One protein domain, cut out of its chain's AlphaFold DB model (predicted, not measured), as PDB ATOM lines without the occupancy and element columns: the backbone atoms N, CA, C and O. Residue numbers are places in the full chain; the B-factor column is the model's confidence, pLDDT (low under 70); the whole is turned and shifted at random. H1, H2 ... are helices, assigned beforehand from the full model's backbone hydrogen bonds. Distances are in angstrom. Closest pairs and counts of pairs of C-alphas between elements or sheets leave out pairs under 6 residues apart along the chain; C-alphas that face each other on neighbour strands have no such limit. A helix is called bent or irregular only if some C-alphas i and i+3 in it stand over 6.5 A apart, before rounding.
ATOM      1  N   SER A  29      19.563  45.781  32.449       77.12
ATOM      2  CA  SER A  29      18.218  46.320  32.691       77.12
ATOM      3  C   SER A  29      17.142  45.223  32.670       77.12
ATOM      4  O   SER A  29      16.288  45.175  33.552       77.12
ATOM      5  N   GLY A  30      17.227  44.264  31.738       80.06
ATOM      6  CA  GLY A  30      16.289  43.137  31.659       80.06
ATOM      7  C   GLY A  30      16.338  42.226  32.889       80.06
ATOM      8  O   GLY A  30      15.293  41.805  33.396       80.06
ATOM      9  N   VAL A  31      17.540  41.976  33.417       82.06
ATOM     10  CA  VAL A  31      17.732  41.233  34.673       82.06
ATOM     11  C   VAL A  31      17.161  42.015  35.859       82.06
ATOM     12  O   VAL A  31      16.460  41.432  36.685       82.06
ATOM     13  N   GLY A  32      17.384  43.332  35.912       83.12
ATOM     14  CA  GLY A  32      16.822  44.204  36.947       83.12
ATOM     15  C   GLY A  32      15.291  44.205  36.967       83.12
ATOM     16  O   GLY A  32      14.695  44.033  38.029       83.12
ATOM     17  N   ILE A  33      14.649  44.326  35.798       85.12
ATOM     18  CA  ILE A  33      13.183  44.291  35.666       85.12
ATOM     19  C   ILE A  33      12.636  42.929  36.094       85.12
ATOM     20  O   ILE A  33      11.727  42.863  36.918       85.12
ATOM     21  N   THR A  34      13.191  41.844  35.549       86.69
ATOM     22  CA  THR A  34      12.697  40.487  35.820       86.69
ATOM     23  C   THR A  34      12.857  40.141  37.298       86.69
ATOM     24  O   THR A  34      11.906  39.684  37.928       86.69
ATOM     25  N   GLY A  35      14.029  40.422  37.879       84.50
ATOM     26  CA  GLY A  35      14.294  40.199  39.298       84.50
ATOM     27  C   GLY A  35      13.394  41.040  40.206       84.50
ATOM     28  O   GLY A  35      12.823  40.514  41.160       84.50
ATOM     29  N   GLY A  36      13.199  42.322  39.878       86.75
ATOM     30  CA  GLY A  36      12.293  43.206  40.613       86.75
ATOM     31  C   GLY A  36      10.837  42.733  40.565       86.75
ATOM     32  O   GLY A  36      10.171  42.687  41.597       86.75
ATOM     33  N   LEU A  37      10.359  42.312  39.393       90.19
ATOM     34  CA  LEU A  37       8.994  41.818  39.207       90.19
ATOM     35  C   LEU A  37       8.755  40.513  39.972       90.19
ATOM     36  O   LEU A  37       7.760  40.399  40.683       90.19
ATOM     37  N   VAL A  38       9.686  39.558  39.886       91.69
ATOM     38  CA  VAL A  38       9.615  38.306  40.656       91.69
ATOM     39  C   VAL A  38       9.614  38.594  42.158       91.69
ATOM     40  O   VAL A  38       8.826  37.997  42.885       91.69
ATOM     41  N   CYS A  39      10.430  39.540  42.634       89.19
ATOM     42  CA  CYS A  39      10.444  39.932  44.043       89.19
ATOM     43  C   CYS A  39       9.083  40.482  44.505       89.19
ATOM     44  O   CYS A  39       8.550  40.026  45.518       89.19
ATOM     45  N   ILE A  40       8.484  41.402  43.740       89.38
ATOM     46  CA  ILE A  40       7.165  41.972  44.057       89.38
ATOM     47  C   ILE A  40       6.092  40.877  44.069       89.38
ATOM     48  O   ILE A  40       5.306  40.805  45.013       89.38
ATOM     49  N   LEU A  41       6.076  39.999  43.061       91.88
ATOM     50  CA  LEU A  41       5.123  38.888  42.998       91.88
ATOM     51  C   LEU A  41       5.276  37.933  44.185       91.88
ATOM     52  O   LEU A  41       4.267  37.527  44.754       91.88
ATOM     53  N   SER A  42       6.505  37.618  44.597       88.19
ATOM     54  CA  SER A  42       6.767  36.776  45.769       88.19
ATOM     55  C   SER A  42       6.249  37.404  47.062       88.19
ATOM     56  O   SER A  42       5.659  36.701  47.875       88.19
ATOM     57  N   ILE A  43       6.405  38.721  47.245       87.44
ATOM     58  CA  ILE A  43       5.867  39.435  48.415       87.44
ATOM     59  C   ILE A  43       4.337  39.393  48.404       87.44
ATOM     60  O   ILE A  43       3.722  39.005  49.394       87.44
ATOM     61  N   VAL A  44       3.712  39.744  47.276       89.31
ATOM     62  CA  VAL A  44       2.247  39.702  47.134       89.31
ATOM     63  C   VAL A  44       1.725  38.292  47.402       89.31
ATOM     64  O   VAL A  44       0.757  38.116  48.140       89.31
ATOM     65  N   TRP A  45       2.389  37.275  46.858       88.56
ATOM     66  CA  TRP A  45       2.014  35.885  47.066       88.56
ATOM     67  C   TRP A  45       2.248  35.417  48.511       88.56
ATOM     68  O   TRP A  45       1.438  34.661  49.028       88.56
ATOM     69  N   ALA A  46       3.273  35.896  49.217       84.31
ATOM     70  CA  ALA A  46       3.472  35.559  50.630       84.31
ATOM     71  C   ALA A  46       2.307  36.044  51.521       84.31
ATOM     72  O   ALA A  46       1.871  35.332  52.430       84.31
ATOM     73  N   PHE A  47       1.750  37.227  51.234       81.69
ATOM     74  CA  PHE A  47       0.637  37.793  52.007       81.69
ATOM     75  C   PHE A  47      -0.746  37.314  51.552       81.69
ATOM     76  O   PHE A  47      -1.589  37.023  52.394       81.69
ATOM     77  N   PHE A  48      -0.986  37.199  50.243       81.19
ATOM     78  CA  PHE A  48      -2.313  36.899  49.681       81.19
ATOM     79  C   PHE A  48      -2.420  35.512  49.046       81.19
ATOM     80  O   PHE A  48      -3.515  35.047  48.729       81.19
ATOM     81  N   GLY A  49      -1.295  34.826  48.858       77.88
ATOM     82  CA  GLY A  49      -1.266  33.472  48.332       77.88
ATOM     83  C   GLY A  49      -2.071  32.544  49.231       77.88
ATOM     84  O   GLY A  49      -1.890  32.517  50.454       77.88
ATOM     85  N   ARG A  50      -2.984  31.799  48.599       74.12
ATOM     86  CA  ARG A  50      -3.832  30.786  49.241       74.12
ATOM     87  C   ARG A  50      -4.613  31.319  50.452       74.12
ATOM     88  O   ARG A  50      -4.703  30.638  51.469       74.12
ATOM     89  N   GLY A  57      -4.059  33.641  60.058       81.88
ATOM     90  CA  GLY A  57      -3.911  35.071  59.788       81.88
ATOM     91  C   GLY A  57      -2.471  35.480  59.456       81.88
ATOM     92  O   GLY A  57      -1.538  34.680  59.468       81.88
ATOM     93  N   VAL A  58      -2.256  36.777  59.204       82.06
ATOM     94  CA  VAL A  58      -0.910  37.341  58.948       82.06
ATOM     95  C   VAL A  58       0.054  37.069  60.111       82.06
ATOM     96  O   VAL A  58       1.244  36.860  59.885       82.06
ATOM     97  N   LEU A  59      -0.460  37.033  61.344       85.19
ATOM     98  CA  LEU A  59       0.333  36.761  62.540       85.19
ATOM     99  C   LEU A  59       0.862  35.319  62.565       85.19
ATOM    100  O   LEU A  59       2.052  35.119  62.795       85.19
ATOM    101  N   ASP A  60       0.014  34.337  62.245       85.81
ATOM    102  CA  ASP A  60       0.400  32.921  62.196       85.81
ATOM    103  C   ASP A  60       1.457  32.680  61.111       85.81
ATOM    104  O   ASP A  60       2.445  31.976  61.322       85.81
ATOM    105  N   ARG A  61       1.302  33.349  59.959       84.88
ATOM    106  CA  ARG A  61       2.276  33.311  58.857       84.88
ATOM    107  C   ARG A  61       3.619  33.924  59.245       84.88
ATOM    108  O   ARG A  61       4.659  33.393  58.860       84.88
ATOM    109  N   TRP A  62       3.614  35.027  59.995       86.94
ATOM    110  CA  TRP A  62       4.840  35.650  60.496       86.94
ATOM    111  C   TRP A  62       5.567  34.743  61.492       86.94
ATOM    112  O   TRP A  62       6.780  34.559  61.387       86.94
ATOM    113  N   GLN A  63       4.825  34.131  62.415       88.38
ATOM    114  CA  GLN A  63       5.386  33.208  63.395       88.38
ATOM    115  C   GLN A  63       5.971  31.960  62.719       88.38
ATOM    116  O   GLN A  63       7.115  31.598  62.991       88.38
ATOM    117  N   TYR A  64       5.256  31.381  61.747       87.94
ATOM    118  CA  TYR A  64       5.778  30.299  60.913       87.94
ATOM    119  C   TYR A  64       7.055  30.703  60.166       87.94
ATOM    120  O   TYR A  64       8.013  29.937  60.138       87.94
ATOM    121  N   ALA A  65       7.098  31.899  59.572       87.94
ATOM    122  CA  ALA A  65       8.281  32.375  58.859       87.94
ATOM    123  C   ALA A  65       9.499  32.500  59.790       87.94
ATOM    124  O   ALA A  65      10.604  32.115  59.404       87.94
ATOM    125  N   GLN A  66       9.301  32.989  61.017       89.88
ATOM    126  CA  GLN A  66      10.359  33.052  62.025       89.88
ATOM    127  C   GLN A  66      10.865  31.652  62.400       89.88
ATOM    128  O   GLN A  66      12.074  31.414  62.373       89.88
ATOM    129  N   ASP A  67       9.958  30.719  62.694       91.25
ATOM    130  CA  ASP A  67      10.322  29.344  63.049       91.25
ATOM    131  C   ASP A  67      11.021  28.625  61.885       91.25
ATOM    132  O   ASP A  67      12.016  27.924  62.086       91.25
ATOM    133  N   TYR A  68      10.558  28.858  60.654       89.69
ATOM    134  CA  TYR A  68      11.149  28.325  59.429       89.69
ATOM    135  C   TYR A  68      12.587  28.815  59.233       89.69
ATOM    136  O   TYR A  68      13.483  28.002  59.011       89.69
ATOM    137  N   VAL A  69      12.838  30.121  59.375       91.25
ATOM    138  CA  VAL A  69      14.186  30.701  59.233       91.25
ATOM    139  C   VAL A  69      15.159  30.160  60.280       91.25
ATOM    140  O   VAL A  69      16.340  29.999  59.981       91.25
ATOM    141  N   LEU A  70      14.690  29.870  61.494       89.00
ATOM    142  CA  LEU A  70      15.544  29.371  62.575       89.00
ATOM    143  C   LEU A  70      15.775  27.855  62.519       89.00
ATOM    144  O   LEU A  70      16.823  27.383  62.956       89.00
ATOM    145  N   THR A  71      14.816  27.097  61.988       91.94
ATOM    146  CA  THR A  71      14.876  25.627  61.947       91.94
ATOM    147  C   THR A  71      15.560  25.127  60.676       91.94
ATOM    148  O   THR A  71      16.370  24.197  60.723       91.94
ATOM    149  N   GLU A  72      15.275  25.755  59.535       93.75
ATOM    150  CA  GLU A  72      15.805  25.339  58.241       93.75
ATOM    151  C   GLU A  72      17.127  26.032  57.922       93.75
ATOM    152  O   GLU A  72      17.223  27.252  57.782       93.75
ATOM    153  N   ARG A  73      18.168  25.224  57.707       92.69
ATOM    154  CA  ARG A  73      19.528  25.715  57.419       92.69
ATOM    155  C   ARG A  73      19.597  26.567  56.153       92.69
ATOM    156  O   ARG A  73      20.388  27.502  56.094       92.69
ATOM    157  N   LEU A  74      18.785  26.237  55.146       90.50
ATOM    158  CA  LEU A  74      18.707  26.975  53.882       90.50
ATOM    159  C   LEU A  74      18.174  28.395  54.097       90.50
ATOM    160  O   LEU A  74      18.769  29.358  53.621       90.50
ATOM    161  N   ALA A  75      17.080  28.524  54.848       88.81
ATOM    162  CA  ALA A  75      16.466  29.811  55.148       88.81
ATOM    163  C   ALA A  75      17.371  30.665  56.049       88.81
ATOM    164  O   ALA A  75      17.542  31.860  55.811       88.81
ATOM    165  N   TYR A  76      18.027  30.026  57.019       89.81
ATOM    166  CA  TYR A  76      19.029  30.661  57.866       89.81
ATOM    167  C   TYR A  76      20.229  31.202  57.070       89.81
ATOM    168  O   TYR A  76      20.651  32.338  57.278       89.81
ATOM    169  N   ALA A  77      20.774  30.417  56.133       92.69
ATOM    170  CA  ALA A  77      21.870  30.860  55.268       92.69
ATOM    171  C   ALA A  77      21.458  32.060  54.400       92.69
ATOM    172  O   ALA A  77      22.214  33.018  54.272       92.69
ATOM    173  N   PHE A  78      20.223  32.054  53.892       89.69
ATOM    174  CA  PHE A  78      19.687  33.162  53.104       89.69
ATOM    175  C   PHE A  78      19.599  34.472  53.907       89.69
ATOM    176  O   PHE A  78      19.842  35.552  53.369       89.69
ATOM    177  N   LEU A  79      19.297  34.398  55.210       90.50
ATOM    178  CA  LEU A  79      19.318  35.565  56.098       90.50
ATOM    179  C   LEU A  79      20.730  36.156  56.211       90.50
ATOM    180  O   LEU A  79      20.898  37.374  56.134       90.50
ATOM    181  N   TRP A  80      21.745  35.303  56.359       91.62
ATOM    182  CA  TRP A  80      23.140  35.744  56.371       91.62
ATOM    183  C   TRP A  80      23.562  36.362  55.045       91.62
ATOM    184  O   TRP A  80      24.217  37.402  55.063       91.62
ATOM    185  N   ASP A  81      23.139  35.799  53.915       91.12
ATOM    186  CA  ASP A  81      23.401  36.393  52.604       91.12
ATOM    187  C   ASP A  81      22.818  37.810  52.514       91.12
ATOM    188  O   ASP A  81      23.517  38.739  52.111       91.12
ATOM    189  N   ILE A  82      21.577  38.027  52.968       89.94
ATOM    190  CA  ILE A  82      20.958  39.366  53.012       89.94
ATOM    191  C   ILE A  82      21.772  40.326  53.891       89.94
ATOM    192  O   ILE A  82      22.004  41.471  53.493       89.94
ATOM    193  N   LEU A  83      22.219  39.879  55.070       91.19
ATOM    194  CA  LEU A  83      23.033  40.693  55.977       91.19
ATOM    195  C   LEU A  83      24.374  41.076  55.346       91.19
ATOM    196  O   LEU A  83      24.755  42.247  55.366       91.19
ATOM    197  N   LEU A  84      25.072  40.110  54.748       91.81
ATOM    198  CA  LEU A  84      26.346  40.348  54.077       91.81
ATOM    199  C   LEU A  84      26.155  41.286  52.882       91.81
ATOM    200  O   LEU A  84      26.901  42.255  52.740       91.81
ATOM    201  N   TYR A  85      25.120  41.074  52.066       89.75
ATOM    202  CA  TYR A  85      24.819  41.975  50.960       89.75
ATOM    203  C   TYR A  85      24.485  43.385  51.437       89.75
ATOM    204  O   TYR A  85      24.940  44.337  50.818       89.75
ATOM    205  N   SER A  86      23.793  43.557  52.564       88.44
ATOM    206  CA  SER A  86      23.496  44.888  53.114       88.44
ATOM    207  C   SER A  86      24.764  45.696  53.432       88.44
ATOM    208  O   SER A  86      24.770  46.918  53.317       88.44
ATOM    209  N   ILE A  87      25.870  45.021  53.763       90.81
ATOM    210  CA  ILE A  87      27.160  45.654  54.071       90.81
ATOM    211  C   ILE A  87      28.010  45.839  52.807       90.81
ATOM    212  O   ILE A  87      28.539  46.923  52.559       90.81
ATOM    213  N   PHE A  88      28.154  44.787  51.998       89.44
ATOM    214  CA  PHE A  88      29.073  44.795  50.856       89.44
ATOM    215  C   PHE A  88      28.498  45.486  49.621       89.44
ATOM    216  O   PHE A  88      29.230  46.132  48.871       89.44
ATOM    217  N   GLN A  89      27.191  45.388  49.398       89.50
ATOM    218  CA  GLN A  89      26.556  45.958  48.218       89.50
ATOM    219  C   GLN A  89      26.636  47.493  48.166       89.50
ATOM    220  O   GLN A  89      26.949  48.012  47.092       89.50
ATOM    221  N   PRO A  90      26.421  48.253  49.262       88.62
ATOM    222  CA  PRO A  90      26.611  49.703  49.249       88.62
ATOM    223  C   PRO A  90      28.005  50.125  48.820       88.62
ATOM    224  O   PRO A  90      28.148  51.124  48.111       88.62
ATOM    225  N   TRP A  91      29.018  49.373  49.246       88.94
ATOM    226  CA  TRP A  91      30.397  49.629  48.865       88.94
ATOM    227  C   TRP A  91      30.596  49.373  47.365       88.94
ATOM    228  O   TRP A  91      31.019  50.274  46.643       88.94
ATOM    229  N   LEU A  92      30.146  48.217  46.864       85.19
ATOM    230  CA  LEU A  92      30.299  47.819  45.459       85.19
ATOM    231  C   LEU A  92      29.543  48.731  44.469       85.19
ATOM    232  O   LEU A  92      30.063  49.092  43.410       85.19
ATOM    233  N   ILE A  93      28.309  49.116  44.816       85.12
ATOM    234  CA  ILE A  93      27.494  50.059  44.033       85.12
ATOM    235  C   ILE A  93      28.045  51.483  44.170       85.12
ATOM    236  O   ILE A  93      28.010  52.250  43.209       85.12
ATOM    237  N   GLY A  94      28.575  51.838  45.344       83.38
ATOM    238  CA  GLY A  94      29.193  53.137  45.611       83.38
ATOM    239  C   GLY A  94      30.385  53.429  44.709       83.38
ATOM    240  O   GLY A  94      30.454  54.507  44.118       83.38
ATOM    241  N   ASP A  95      31.270  52.451  44.541       83.69
ATOM    242  CA  ASP A  95      32.442  52.588  43.673       83.69
ATOM    243  C   ASP A  95      32.041  52.718  42.191       83.69
ATOM    244  O   ASP A  95      32.676  53.443  41.422       83.69
ATOM    245  N   ASN A  96      30.920  52.102  41.798       82.50
ATOM    246  CA  ASN A  96      30.388  52.127  40.432       82.50
ATOM    247  C   ASN A  96      29.298  53.183  40.185       82.50
ATOM    248  O   ASN A  96      28.680  53.192  39.115       82.50
ATOM    249  N   LEU A  97      29.062  54.102  41.126       81.44
ATOM    250  CA  LEU A  97      27.998  55.111  41.037       81.44
ATOM    251  C   LEU A  97      28.203  56.107  39.878       81.44
ATOM    252  O   LEU A  97      27.297  56.850  39.513       81.44
ATOM    253  N   GLN A  98      29.410  56.136  39.315       78.62
ATOM    254  CA  GLN A  98      29.787  56.937  38.151       78.62
ATOM    255  C   GLN A  98      29.137  56.433  36.854       78.62
ATOM    256  O   GLN A  98      28.930  57.225  35.946       78.62
ATOM    257  N   ASN A  99      28.783  55.143  36.795       79.31
ATOM    258  CA  ASN A  99      28.159  54.499  35.634       79.31
ATOM    259  C   ASN A  99      26.622  54.644  35.626       79.31
ATOM    260  O   ASN A  99      25.942  54.055  34.788       79.31
ATOM    261  N   VAL A 100      26.059  55.362  36.601       82.56
ATOM    262  CA  VAL A 100      24.617  55.581  36.766       82.56
ATOM    263  C   VAL A 100      24.253  56.945  36.196       82.56
ATOM    264  O   VAL A 100      24.972  57.924  36.407       82.56
ATOM    265  N   LYS A 101      23.085  57.034  35.550       82.25
ATOM    266  CA  LYS A 101      22.552  58.293  35.017       82.25
ATOM    267  C   LYS A 101      22.586  59.395  36.093       82.25
ATOM    268  O   LYS A 101      22.083  59.173  37.199       82.25
ATOM    269  N   PRO A 102      23.062  60.614  35.782       80.50
ATOM    270  CA  PRO A 102      23.275  61.668  36.778       80.50
ATOM    271  C   PRO A 102      21.999  62.049  37.543       80.50
ATOM    272  O   PRO A 102      22.060  62.327  38.736       80.50
ATOM    273  N   LYS A 103      20.828  61.973  36.894       82.31
ATOM    274  CA  LYS A 103      19.518  62.242  37.517       82.31
ATOM    275  C   LYS A 103      19.074  61.185  38.539       82.31
ATOM    276  O   LYS A 103      18.251  61.490  39.390       82.31
ATOM    277  N   ALA A 104      19.581  59.955  38.449       81.94
ATOM    278  CA  ALA A 104      19.200  58.841  39.323       81.94
ATOM    279  C   ALA A 104      20.271  58.513  40.377       81.94
ATOM    280  O   ALA A 104      20.065  57.654  41.233       81.94
ATOM    281  N   ARG A 105      21.415  59.203  40.333       83.94
ATOM    282  CA  ARG A 105      22.584  58.929  41.174       83.94
ATOM    283  C   ARG A 105      22.285  59.055  42.668       83.94
ATOM    284  O   ARG A 105      22.712  58.209  43.445       83.94
ATOM    285  N   GLU A 106      21.525  60.075  43.060       83.94
ATOM    286  CA  GLU A 106      21.121  60.294  44.454       83.94
ATOM    287  C   GLU A 106      20.167  59.197  44.949       83.94
ATOM    288  O   GLU A 106      20.376  58.633  46.022       83.94
ATOM    289  N   PHE A 107      19.193  58.806  44.120       85.19
ATOM    290  CA  PHE A 107      18.271  57.711  44.428       85.19
ATOM    291  C   PHE A 107      19.005  56.375  44.614       85.19
ATOM    292  O   PHE A 107      18.802  55.692  45.616       85.19
ATOM    293  N   VAL A 108      19.915  56.023  43.698       85.50
ATOM    294  CA  VAL A 108      20.711  54.785  43.800       85.50
ATOM    295  C   VAL A 108      21.644  54.817  45.018       85.50
ATOM    296  O   VAL A 108      21.836  53.792  45.669       85.50
ATOM    297  N   ASN A 109      22.177  55.988  45.385       85.75
ATOM    298  CA  ASN A 109      23.034  56.148  46.563       85.75
ATOM    299  C   ASN A 109      22.314  55.841  47.888       85.75
ATOM    300  O   ASN A 109      22.957  55.393  48.836       85.75
ATOM    301  N   VAL A 110      21.002  56.074  47.948       85.94
ATOM    302  CA  VAL A 110      20.160  55.707  49.097       85.94
ATOM    303  C   VAL A 110      19.689  54.257  48.974       85.94
ATOM    304  O   VAL A 110      19.780  53.490  49.929       85.94
ATOM    305  N   ALA A 111      19.243  53.840  47.787       87.19
ATOM    306  CA  ALA A 111      18.716  52.497  47.557       87.19
ATOM    307  C   ALA A 111      19.762  51.386  47.762       87.19
ATOM    308  O   ALA A 111      19.396  50.274  48.135       87.19
ATOM    309  N   ARG A 112      21.060  51.669  47.563       86.06
ATOM    310  CA  ARG A 112      22.147  50.674  47.653       86.06
ATOM    311  C   ARG A 112      22.250  49.944  48.998       86.06
ATOM    312  O   ARG A 112      22.780  48.839  49.003       86.06
ATOM    313  N   PHE A 113      21.749  50.539  50.087       86.62
ATOM    314  CA  PHE A 113      21.728  49.967  51.445       86.62
ATOM    315  C   PHE A 113      20.708  48.848  51.635       86.62
ATOM    316  O   PHE A 113      20.815  48.073  52.578       86.62
ATOM    317  N   ILE A 114      19.732  48.735  50.739       88.06
ATOM    318  CA  ILE A 114      18.758  47.652  50.765       88.06
ATOM    319  C   ILE A 114      19.157  46.676  49.655       88.06
ATOM    320  O   ILE A 114      19.096  47.073  48.495       88.06
ATOM    321  N   PRO A 115      19.542  45.420  49.949       83.69
ATOM    322  CA  PRO A 115      20.147  44.528  48.960       83.69
ATOM    323  C   PRO A 115      19.380  44.432  47.630       83.69
ATOM    324  O   PRO A 115      19.808  44.926  46.587       83.69
ATOM    325  N   VAL A 116      18.162  43.900  47.674       83.69
ATOM    326  CA  VAL A 116      17.360  43.672  46.464       83.69
ATOM    327  C   VAL A 116      16.973  44.986  45.778       83.69
ATOM    328  O   VAL A 116      17.084  45.113  44.561       83.69
ATOM    329  N   VAL A 117      16.568  45.995  46.552       85.31
ATOM    330  CA  VAL A 117      16.122  47.289  46.011       85.31
ATOM    331  C   VAL A 117      17.283  48.053  45.374       85.31
ATOM    332  O   VAL A 117      17.130  48.625  44.299       85.31
ATOM    333  N   GLY A 118      18.458  48.026  45.999       84.00
ATOM    334  CA  GLY A 118      19.665  48.688  45.531       84.00
ATOM    335  C   GLY A 118      20.186  48.118  44.221       84.00
ATOM    336  O   GLY A 118      20.524  48.892  43.328       84.00
ATOM    337  N   ILE A 119      20.184  46.790  44.064       85.12
ATOM    338  CA  ILE A 119      20.566  46.138  42.801       85.12
ATOM    339  C   ILE A 119      19.564  46.476  41.699       85.12
ATOM    340  O   ILE A 119      19.975  46.871  40.610       85.12
ATOM    341  N   VAL A 120      18.260  46.364  41.969       85.62
ATOM    342  CA  VAL A 120      17.224  46.687  40.975       85.62
ATOM    343  C   VAL A 120      17.335  48.152  40.545       85.62
ATOM    344  O   VAL A 120      17.385  48.439  39.351       85.62
ATOM    345  N   ALA A 121      17.457  49.078  41.500       84.75
ATOM    346  CA  ALA A 121      17.632  50.500  41.218       84.75
ATOM    347  C   ALA A 121      18.897  50.772  40.392       84.75
ATOM    348  O   ALA A 121      18.836  51.508  39.406       84.75
ATOM    349  N   TYR A 122      20.025  50.157  40.760       84.06
ATOM    350  CA  TYR A 122      21.285  50.281  40.034       84.06
ATOM    351  C   TYR A 122      21.158  49.793  38.587       84.06
ATOM    352  O   TYR A 122      21.466  50.546  37.666       84.06
ATOM    353  N   LEU A 123      20.632  48.583  38.370       83.88
ATOM    354  CA  LEU A 123      20.501  47.979  37.040       83.88
ATOM    355  C   LEU A 123      19.567  48.767  36.112       83.88
ATOM    356  O   LEU A 123      19.854  48.899  34.924       83.88
ATOM    357  N   LEU A 124      18.476  49.323  36.646       81.94
ATOM    358  CA  LEU A 124      17.536  50.151  35.880       81.94
ATOM    359  C   LEU A 124      18.107  51.533  35.529       81.94
ATOM    360  O   LEU A 124      17.719  52.141  34.527       81.94
ATOM    361  N   CYS A 125      19.005  52.048  36.369       83.38
ATOM    362  CA  CYS A 125      19.546  53.401  36.256       83.38
ATOM    363  C   CYS A 125      20.956  53.454  35.657       83.38
ATOM    364  O   CYS A 125      21.511  54.552  35.544       83.38
ATOM    365  N   LEU A 126      21.520  52.311  35.251       81.75
ATOM    366  CA  LEU A 126      22.760  52.249  34.482       81.75
ATOM    367  C   LEU A 126      22.656  53.132  33.232       81.75
ATOM    368  O   LEU A 126      21.639  53.166  32.531       81.75
TER     369      LEU A 126
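Overview. This is residues 29 to 50 and 57 to 126 of the 131 residues of an uncharacterized protein of Aegilops tauschii subsp. strangulata (UniProt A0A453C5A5). Two long helices, H1 and H3, form the sides of an open, elongated frame; H2 crosses one end, and the short pair H4 and H5 fills the other. H5 packs on both H1 and H3, while the space beside H2 is left empty. The printed part has 92 residues with five named helices, H1 to H5 in order, and no named strand, an all-helix class. It is loose, with a radius of gyration of the C-alphas of 15.6 A and spans of 45 by 25 by 20 A.

Arrangement. H1, residues 29 to 48, touches H5, residues 115 to 125, with residues 29 to 36 alone; C-alphas 32 and 120 are closest, 4.7 A, at a steep tilt of 40 degrees, opposite ways. H2, residues 58 to 71, is close to H1 but not clearly touching; C-alphas 47 and 58 are closest, 7.1 A. H2 and H3, residues 73 to 95, touch only at the corner, about perpendicular at 88 degrees, with C-alphas 69 and 75 closest, 4.8 A. H3 touches H5, C-alphas 86 and 115 closest at 5.3 A. H4, residues 105 to 111, forms a hairpin with H5, C-alphas 111 and 118 closest at 4.4 A. H3 and H4, also a hairpin, only just touch, with 3 pairs of C-alphas within 8 A; C-alphas 94 and 109 are closest, 6.9 A. H1 and H3 are apart. The helix packing is part aligned, part crossed: of four pairs, two are at a shallow tilt. Every O i to N i+4 pair is within hydrogen-bond range in H1, H2, H4 and H5, and 17 of 19 in H3.

Along the chain. H1 begins at C-alpha 29 (18.218, 46.320, 32.691) and is 28.3 A long. H2 is 19.9 A and H3 32.8 A, with a kink of 38 degrees near residue 88; H3 is neither bent nor irregular, but only just: C-alphas 87 and 90 are 6.3 A apart. H4 is 9.9 A and H5 15.5 A, ending at C-alpha 125 (19.546, 53.401, 36.256).

Size, cuts and confidence. The C-alphas of Gly 57 and Gln 98 are farthest apart, 45.6 A. Residues 51 to 56 are cut out, with 11.4 A from C-alpha 50 to C-alpha 57. Of the links printed whole, none is long. No printed residue has a pLDDT under 70.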